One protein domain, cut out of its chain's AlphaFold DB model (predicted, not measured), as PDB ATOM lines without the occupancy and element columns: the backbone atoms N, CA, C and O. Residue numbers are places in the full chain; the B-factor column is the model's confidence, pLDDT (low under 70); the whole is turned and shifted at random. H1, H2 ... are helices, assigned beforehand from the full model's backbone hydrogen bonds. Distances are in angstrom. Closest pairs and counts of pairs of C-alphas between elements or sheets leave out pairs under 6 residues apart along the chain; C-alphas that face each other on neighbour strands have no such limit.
ATOM      1  N   GLU A  24      89.210 101.324 147.176       85.81
ATOM      2  CA  GLU A  24      89.465 100.329 148.231       85.81
ATOM      3  C   GLU A  24      88.720 100.675 149.528       85.81
ATOM      4  O   GLU A  24      87.985  99.846 150.058       85.81
ATOM      5  N   THR A  25      88.819 101.922 149.991       85.06
ATOM      6  CA  THR A  25      88.145 102.397 151.210       85.06
ATOM      7  C   THR A  25      86.622 102.354 151.069       85.06
ATOM      8  O   THR A  25      85.911 102.019 152.020       85.06
ATOM      9  N   MET A  26      86.094 102.623 149.871       82.12
ATOM     10  CA  MET A  26      84.670 102.408 149.591       82.12
ATOM     11  C   MET A  26      84.292 100.926 149.728       82.12
ATOM     12  O   MET A  26      83.283 100.604 150.360       82.12
ATOM     13  N   CYS A  27      85.100 100.019 149.168       86.00
ATOM     14  CA  CYS A  27      84.879  98.575 149.248       86.00
ATOM     15  C   CYS A  27      84.943  98.063 150.696       86.00
ATOM     16  O   CYS A  27      84.143  97.206 151.064       86.00
ATOM     17  N   GLU A  28      85.855  98.580 151.522       88.75
ATOM     18  CA  GLU A  28      85.983  98.219 152.943       88.75
ATOM     19  C   GLU A  28      84.697  98.509 153.717       88.75
ATOM     20  O   GLU A  28      84.188  97.636 154.426       88.75
ATOM     21  N   GLY A  29      84.102  99.689 153.513       84.25
ATOM     22  CA  GLY A  29      82.808 100.026 154.108       84.25
ATOM     23  C   GLY A  29      81.698  99.050 153.699       84.25
ATOM     24  O   GLY A  29      80.893  98.628 154.532       84.25
ATOM     25  N   LEU A  30      81.680  98.624 152.434       84.94
ATOM     26  CA  LEU A  30      80.732  97.619 151.941       84.94
ATOM     27  C   LEU A  30      81.011  96.220 152.507       84.94
ATOM     28  O   LEU A  30      80.077  95.476 152.810       84.94
ATOM     29  N   ALA A  31      82.278  95.858 152.699       85.81
ATOM     30  CA  ALA A  31      82.662  94.576 153.278       85.81
ATOM     31  C   ALA A  31      82.237  94.457 154.746       85.81
ATOM     32  O   ALA A  31      81.841  93.369 155.168       85.81
ATOM     33  N   VAL A  32      82.242  95.556 155.507       86.75
ATOM     34  CA  VAL A  32      81.676  95.600 156.866       86.75
ATOM     35  C   VAL A  32      80.175  95.300 156.835       86.75
ATOM     36  O   VAL A  32      79.693  94.480 157.616       86.75
ATOM     37  N   ILE A  33      79.434  95.888 155.893       81.94
ATOM     38  CA  ILE A  33      78.000  95.604 155.717       81.94
ATOM     39  C   ILE A  33      77.778  94.108 155.427       81.94
ATOM     40  O   ILE A  33      76.946  93.477 156.086       81.94
ATOM     41  N   ASN A  34      78.570  93.521 154.523       82.81
ATOM     42  CA  ASN A  34      78.503  92.095 154.186       82.81
ATOM     43  C   ASN A  34      78.855  91.176 155.363       82.81
ATOM     44  O   ASN A  34      78.111  90.239 155.657       82.81
ATOM     45  N   ARG A  35      79.983  91.416 156.037       83.56
ATOM     46  CA  ARG A  35      80.543  90.486 157.030       83.56
ATOM     47  C   ARG A  35      79.968  90.679 158.426       83.56
ATOM     48  O   ARG A  35      79.677  89.694 159.098       83.56
ATOM     49  N   GLU A  36      79.819  91.923 158.871       84.38
ATOM     50  CA  GLU A  36      79.438  92.226 160.255       84.38
ATOM     51  C   GLU A  36      77.931  92.380 160.419       84.38
ATOM     52  O   GLU A  36      77.365  91.923 161.411       84.38
ATOM     53  N   LEU A  37      77.262  92.986 159.434       79.38
ATOM     54  CA  LEU A  37      75.810  93.171 159.470       79.38
ATOM     55  C   LEU A  37      75.052  92.014 158.804       79.38
ATOM     56  O   LEU A  37      73.823  91.969 158.891       79.38
ATOM     57  N   GLY A  38      75.760  91.092 158.136       81.56
ATOM     58  CA  GLY A  38      75.162  89.975 157.396       81.56
ATOM     59  C   GLY A  38      74.204  90.438 156.294       81.56
ATOM     60  O   GLY A  38      73.272  89.718 155.932       81.56
ATOM     61  N   ALA A  39      74.383  91.667 155.808       83.44
ATOM     62  CA  ALA A  39      73.531  92.315 154.824       83.44
ATOM     63  C   ALA A  39      74.324  92.520 153.537       83.44
ATOM     64  O   ALA A  39      75.511  92.769 153.587       83.44
ATOM     65  N   THR A  40      73.680  92.479 152.377       86.12
ATOM     66  CA  THR A  40      74.364  92.780 151.112       86.12
ATOM     67  C   THR A  40      73.925  94.129 150.581       86.12
ATOM     68  O   THR A  40      72.730  94.422 150.578       86.12
ATOM     69  N   ALA A  41      74.860  94.941 150.099       87.94
ATOM     70  CA  ALA A  41      74.560  96.140 149.319       87.94
ATOM     71  C   ALA A  41      74.241  95.828 147.841       87.94
ATOM     72  O   ALA A  41      74.028  96.745 147.056       87.94
ATOM     73  N   ALA A  42      74.165  94.549 147.454       90.62
ATOM     74  CA  ALA A  42      73.833  94.169 146.090       90.62
ATOM     75  C   ALA A  42      72.485  94.762 145.636       90.62
ATOM     76  O   ALA A  42      71.541  94.880 146.434       90.62
ATOM     77  N   PRO A  43      72.354  95.107 144.346       91.94
ATOM     78  CA  PRO A  43      71.117  95.642 143.815       91.94
ATOM     79  C   PRO A  43      69.905  94.750 144.088       91.94
ATOM     80  O   PRO A  43      69.965  93.522 144.031       91.94
ATOM     81  N   GLY A  44      68.781  95.386 144.422       90.31
ATOM     82  CA  GLY A  44      67.532  94.704 144.772       90.31
ATOM     83  C   GLY A  44      67.442  94.208 146.222       90.31
ATOM     84  O   GLY A  44      66.335  93.936 146.694       90.31
ATOM     85  N   SER A  45      68.546  94.156 146.972       91.88
ATOM     86  CA  SER A  45      68.505  93.818 148.397       91.88
ATOM     87  C   SER A  45      67.852  94.939 149.235       91.88
ATOM     88  O   SER A  45      67.704  96.076 148.772       91.88
ATOM     89  N   PRO A  46      67.445  94.684 150.496       92.75
ATOM     90  CA  PRO A  46      66.972  95.745 151.387       92.75
ATOM     91  C   PRO A  46      67.985  96.882 151.586       92.75
ATOM     92  O   PRO A  46      67.595  98.046 151.517       92.75
ATOM     93  N   MET A  47      69.270  96.562 151.784       89.50
ATOM     94  CA  MET A  47      70.314  97.577 151.958       89.50
ATOM     95  C   MET A  47      70.642  98.274 150.635       89.50
ATOM     96  O   MET A  47      70.723  99.496 150.609       89.50
ATOM     97  N   GLY A  48      70.725  97.534 149.526       91.19
ATOM     98  CA  GLY A  48      70.941  98.096 148.192       91.19
ATOM     99  C   GLY A  48      69.840  99.082 147.797       91.19
ATOM    100  O   GLY A  48      70.128 100.170 147.307       91.19
ATOM    101  N   ARG A  49      68.570  98.782 148.111       93.94
ATOM    102  CA  ARG A  49      67.450  99.726 147.917       93.94
ATOM    103  C   ARG A  49      67.586 100.987 148.767       93.94
ATOM    104  O   ARG A  49      67.265 102.068 148.284       93.94
ATOM    105  N   ARG A  50      68.053 100.864 150.013       91.62
ATOM    106  CA  ARG A  50      68.313 102.029 150.866       91.62
ATOM    107  C   ARG A  50      69.450 102.870 150.295       91.62
ATOM    108  O   ARG A  50      69.273 104.064 150.120       91.62
ATOM    109  N   MET A  51      70.570 102.256 149.926       89.31
ATOM    110  CA  MET A  51      71.694 102.961 149.306       89.31
ATOM    111  C   MET A  51      71.292 103.661 148.008       89.31
ATOM    112  O   MET A  51      71.644 104.818 147.813       89.31
ATOM    113  N   GLN A  52      70.507 103.001 147.155       93.19
ATOM    114  CA  GLN A  52      69.950 103.613 145.951       93.19
ATOM    115  C   GLN A  52      69.162 104.897 146.279       93.19
ATOM    116  O   GLN A  52      69.308 105.899 145.578       93.19
ATOM    117  N   GLN A  53      68.336 104.871 147.331       94.31
ATOM    118  CA  GLN A  53      67.552 106.026 147.776       94.31
ATOM    119  C   GLN A  53      68.436 107.145 148.336       94.31
ATOM    120  O   GLN A  53      68.283 108.290 147.922       94.31
ATOM    121  N   GLU A  54      69.375 106.822 149.227       91.62
ATOM    122  CA  GLU A  54      70.278 107.804 149.851       91.62
ATOM    123  C   GLU A  54      71.183 108.482 148.809       91.62
ATOM    124  O   GLU A  54      71.393 109.691 148.847       91.62
ATOM    125  N   LEU A  55      71.656 107.725 147.815       88.38
ATOM    126  CA  LEU A  55      72.448 108.253 146.701       88.38
ATOM    127  C   LEU A  55      71.601 108.995 145.656       88.38
ATOM    128  O   LEU A  55      72.157 109.618 144.756       88.38
ATOM    129  N   SER A  56      70.267 108.941 145.756       95.19
ATOM    130  CA  SER A  56      69.335 109.573 144.813       95.19
ATOM    131  C   SER A  56      69.577 109.176 143.347       95.19
ATOM    132  O   SER A  56      69.465 109.999 142.436       95.19
ATOM    133  N   VAL A  57      69.895 107.901 143.107       92.88
ATOM    134  CA  VAL A  57      70.158 107.354 141.767       92.88
ATOM    135  C   VAL A  57      69.047 106.412 141.305       92.88
ATOM    136  O   VAL A  57      68.328 105.786 142.089       92.88
ATOM    137  N   SER A  58      68.899 106.278 139.989       95.88
ATOM    138  CA  SER A  58      68.017 105.262 139.410       95.88
ATOM    139  C   SER A  58      68.545 103.847 139.675       95.88
ATOM    140  O   SER A  58      69.739 103.641 139.887       95.88
ATOM    141  N   ALA A  59      67.660 102.850 139.594       93.81
ATOM    142  CA  ALA A  59      68.049 101.449 139.750       93.81
ATOM    143  C   ALA A  59      69.127 101.037 138.732       93.81
ATOM    144  O   ALA A  59      70.096 100.391 139.100       93.81
ATOM    145  N   ALA A  60      69.011 101.495 137.480       94.88
ATOM    146  CA  ALA A  60      69.996 101.215 136.434       94.88
ATOM    147  C   ALA A  60      71.369 101.849 136.722       94.88
ATOM    148  O   ALA A  60      72.400 101.230 136.475       94.88
ATOM    149  N   GLN A  61      71.395 103.071 137.264       95.00
ATOM    150  CA  GLN A  61      72.642 103.721 137.682       95.00
ATOM    151  C   GLN A  61      73.284 102.995 138.865       95.00
ATOM    152  O   GLN A  61      74.501 102.842 138.893       95.00
ATOM    153  N   TYR A  62      72.476 102.520 139.814       93.69
ATOM    154  CA  TYR A  62      72.967 101.744 140.949       93.69
ATOM    155  C   TYR A  62      73.528 100.379 140.518       93.69
ATOM    156  O   TYR A  62      74.620 100.012 140.940       93.69
ATOM    157  N   ASP A  63      72.842  99.671 139.616       93.38
ATOM    158  CA  ASP A  63      73.319  98.419 139.005       93.38
ATOM    159  C   ASP A  63      74.665  98.605 138.296       93.38
ATOM    160  O   ASP A  63      75.593  97.805 138.461       93.38
ATOM    161  N   ALA A  64      74.783  99.682 137.514       93.12
ATOM    162  CA  ALA A  64      76.017 100.023 136.823       93.12
ATOM    163  C   ALA A  64      77.144 100.320 137.820       93.12
ATOM    164  O   ALA A  64      78.236  99.776 137.673       93.12
ATOM    165  N   LEU A  65      76.876 101.119 138.858       89.50
ATOM    166  CA  LEU A  65      77.841 101.420 139.918       89.50
ATOM    167  C   LEU A  65      78.316 100.143 140.622       89.50
ATOM    168  O   LEU A  65      79.517  99.928 140.757       89.50
ATOM    169  N   TRP A  66      77.388  99.269 141.012       89.00
ATOM    170  CA  TRP A  66      77.706  97.986 141.636       89.00
ATOM    171  C   TRP A  66      78.589  97.112 140.743       89.00
ATOM    172  O   TRP A  66      79.597  96.564 141.190       89.00
ATOM    173  N   THR A  67      78.250  97.024 139.459       89.06
ATOM    174  CA  THR A  67      79.030  96.264 138.476       89.06
ATOM    175  C   THR A  67      80.436  96.837 138.312       89.06
ATOM    176  O   THR A  67      81.406  96.082 138.314       89.06
ATOM    177  N   LEU A  68      80.568  98.163 138.214       87.81
ATOM    178  CA  LEU A  68      81.863  98.836 138.105       87.81
ATOM    179  C   LEU A  68      82.740  98.583 139.335       87.81
ATOM    180  O   LEU A  68      83.916  98.261 139.178       87.81
ATOM    181  N   MET A  69      82.171  98.647 140.543       84.81
ATOM    182  CA  MET A  69      82.899  98.327 141.777       84.81
ATOM    183  C   MET A  69      83.442  96.895 141.747       84.81
ATOM    184  O   MET A  69      84.624  96.685 141.995       84.81
ATOM    185  N   LYS A  70      82.626  95.913 141.347       82.56
ATOM    186  CA  LYS A  70      83.058  94.506 141.248       82.56
ATOM    187  C   LYS A  70      84.111  94.240 140.168       82.56
ATOM    188  O   LYS A  70      84.843  93.261 140.270       82.56
ATOM    189  N   LEU A  71      84.159  95.065 139.123       83.94
ATOM    190  CA  LEU A  71      85.164  94.984 138.057       83.94
ATOM    191  C   LEU A  71      86.445  95.754 138.389       83.94
ATOM    192  O   LEU A  71      87.443  95.608 137.682       83.94
ATOM    193  N   THR A  72      86.423  96.578 139.435       81.12
ATOM    194  CA  THR A  72      87.610  97.302 139.873       81.12
ATOM    195  C   THR A  72      88.553  96.315 140.569       81.12
ATOM    196  O   THR A  72      88.101  95.559 141.428       81.12
ATOM    197  N   PRO A  73      89.849  96.272 140.204       74.75
ATOM    198  CA  PRO A  73      90.806  95.318 140.756       74.75
ATOM    199  C   PRO A  73      91.263  95.737 142.161       74.75
ATOM    200  O   PRO A  73      92.428  96.061 142.381       74.75
ATOM    201  N   THR A  74      90.333  95.732 143.108       82.50
ATOM    202  CA  THR A  74      90.579  95.900 144.539       82.50
ATOM    203  C   THR A  74      90.319  94.569 145.244       82.50
ATOM    204  O   THR A  74      89.286  93.939 144.981       82.50
ATOM    205  N   PRO A  75      91.221  94.098 146.127       82.50
ATOM    206  CA  PRO A  75      91.015  92.861 146.875       82.50
ATOM    207  C   PRO A  75      89.635  92.819 147.536       82.50
ATOM    208  O   PRO A  75      88.912  91.835 147.390       82.50
ATOM    209  N   THR A  76      89.214  93.925 148.154       83.81
ATOM    210  CA  THR A  76      87.953  93.956 148.893       83.81
ATOM    211  C   THR A  76      86.714  93.942 147.990       83.81
ATOM    212  O   THR A  76      85.789  93.178 148.269       83.81
ATOM    213  N   CYS A  77      86.658  94.709 146.888       81.25
ATOM    214  CA  CYS A  77      85.452  94.692 146.042       81.25
ATOM    215  C   CYS A  77      85.244  93.363 145.311       81.25
ATOM    216  O   CYS A  77      84.098  93.002 145.026       81.25
ATOM    217  N   THR A  78      86.313  92.611 145.024       79.38
ATOM    218  CA  THR A  78      86.181  91.294 144.375       79.38
ATOM    219  C   THR A  78      85.477  90.255 145.251       79.38
ATOM    220  O   THR A  78      84.884  89.312 144.727       79.38
ATOM    221  N   GLU A  79      85.472  90.450 146.571       79.00
ATOM    222  CA  GLU A  79      84.831  89.554 147.536       79.00
ATOM    223  C   GLU A  79      83.376  89.940 147.866       79.00
ATOM    224  O   GLU A  79      82.684  89.203 148.580       79.00
ATOM    225  N   LEU A  80      82.879  91.069 147.341       78.75
ATOM    226  CA  LEU A  80      81.507  91.527 147.571       78.75
ATOM    227  C   LEU A  80      80.482  90.625 146.857       78.75
ATOM    228  O   LEU A  80      80.549  90.362 145.645       78.75
TER     229      LEU A  80
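This is residues 24 to 80 of the 81 residues of an uncharacterized protein of Cyanobium sp. NIES-981 (UniProt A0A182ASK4). Picture an open U of three helices: H3, the longest, makes the base, and H1 and H2 stand on the same side of it, H1 toward its last residues and H2 toward its first. The very short H4 is tucked into the corner between H1 and the end of H3, while residues 36 to 45 run across from H1 to H2, opposite the base. The printed part has 57 residues with four named helices, in the order H1, H2, H3, H4, and no named strand; its class is all helix. The whole is compact, with a radius of gyration of the C-alphas of 10.7 A, and its C-alphas span 27 by 23 by 15 A.

Start at H3, residues 59 to 71. Look from there to H4, residues 75 to 78: the two touch only at the corner by their link, H3 with residues 69 to 71 alone, and their closest C-alphas are those of Lys 70 and Cys 77, 5.4 A apart. From H4 go on to H1, residues 24 to 35, which touches it; the closest C-alphas are those of Cys 27 and Cys 77, 5.1 A apart. H1 and H3 are close but not clearly touching, with the closest C-alphas, those of Cys 27 and Met 69, 7.7 A apart. Their lines are about perpendicular, at 76 degrees. Now turn to H2, residues 46 to 54, which is close to H3 but not clearly touching it; the closest C-alphas are those of Gln 52 and Tyr 62, 6.1 A apart. The lines of H2 and H3 are only just about perpendicular, at 71 degrees. H2 is apart from H1 and from H4. In H1, H2 and H3 every O i to N i+4 pair is within hydrogen-bond range; H4 is too short for such a pair, and its one O i to N i+3 pair is not within range.

Find C-alpha 59 at (68.049, 101.449, 139.750); from there H3 runs 18.4 A to C-alpha 71 at (85.164, 94.984, 138.057). H1 begins at C-alpha 24, at (89.465, 100.329, 148.231), and is 15.9 A from first to last C-alpha. H2 covers 12.6 A from Pro 46 to Glu 54. H4 covers 5.7 A from Pro 75 and ends at C-alpha 78, at (86.181, 91.294, 144.375).

The two C-alphas farthest apart are those of Ser 56 and Pro 75, 27.5 A. The first and last printed C-alphas, those of Glu 24 and Leu 80, are 11.9 A apart. The printed part has no cut. The links from H2 to H3 and from H3 to H4 are tight, and the link from H1 to H2, with 10 residues, is short. The mean pLDDT of the printed part is 87.3, and no printed residue is under 70.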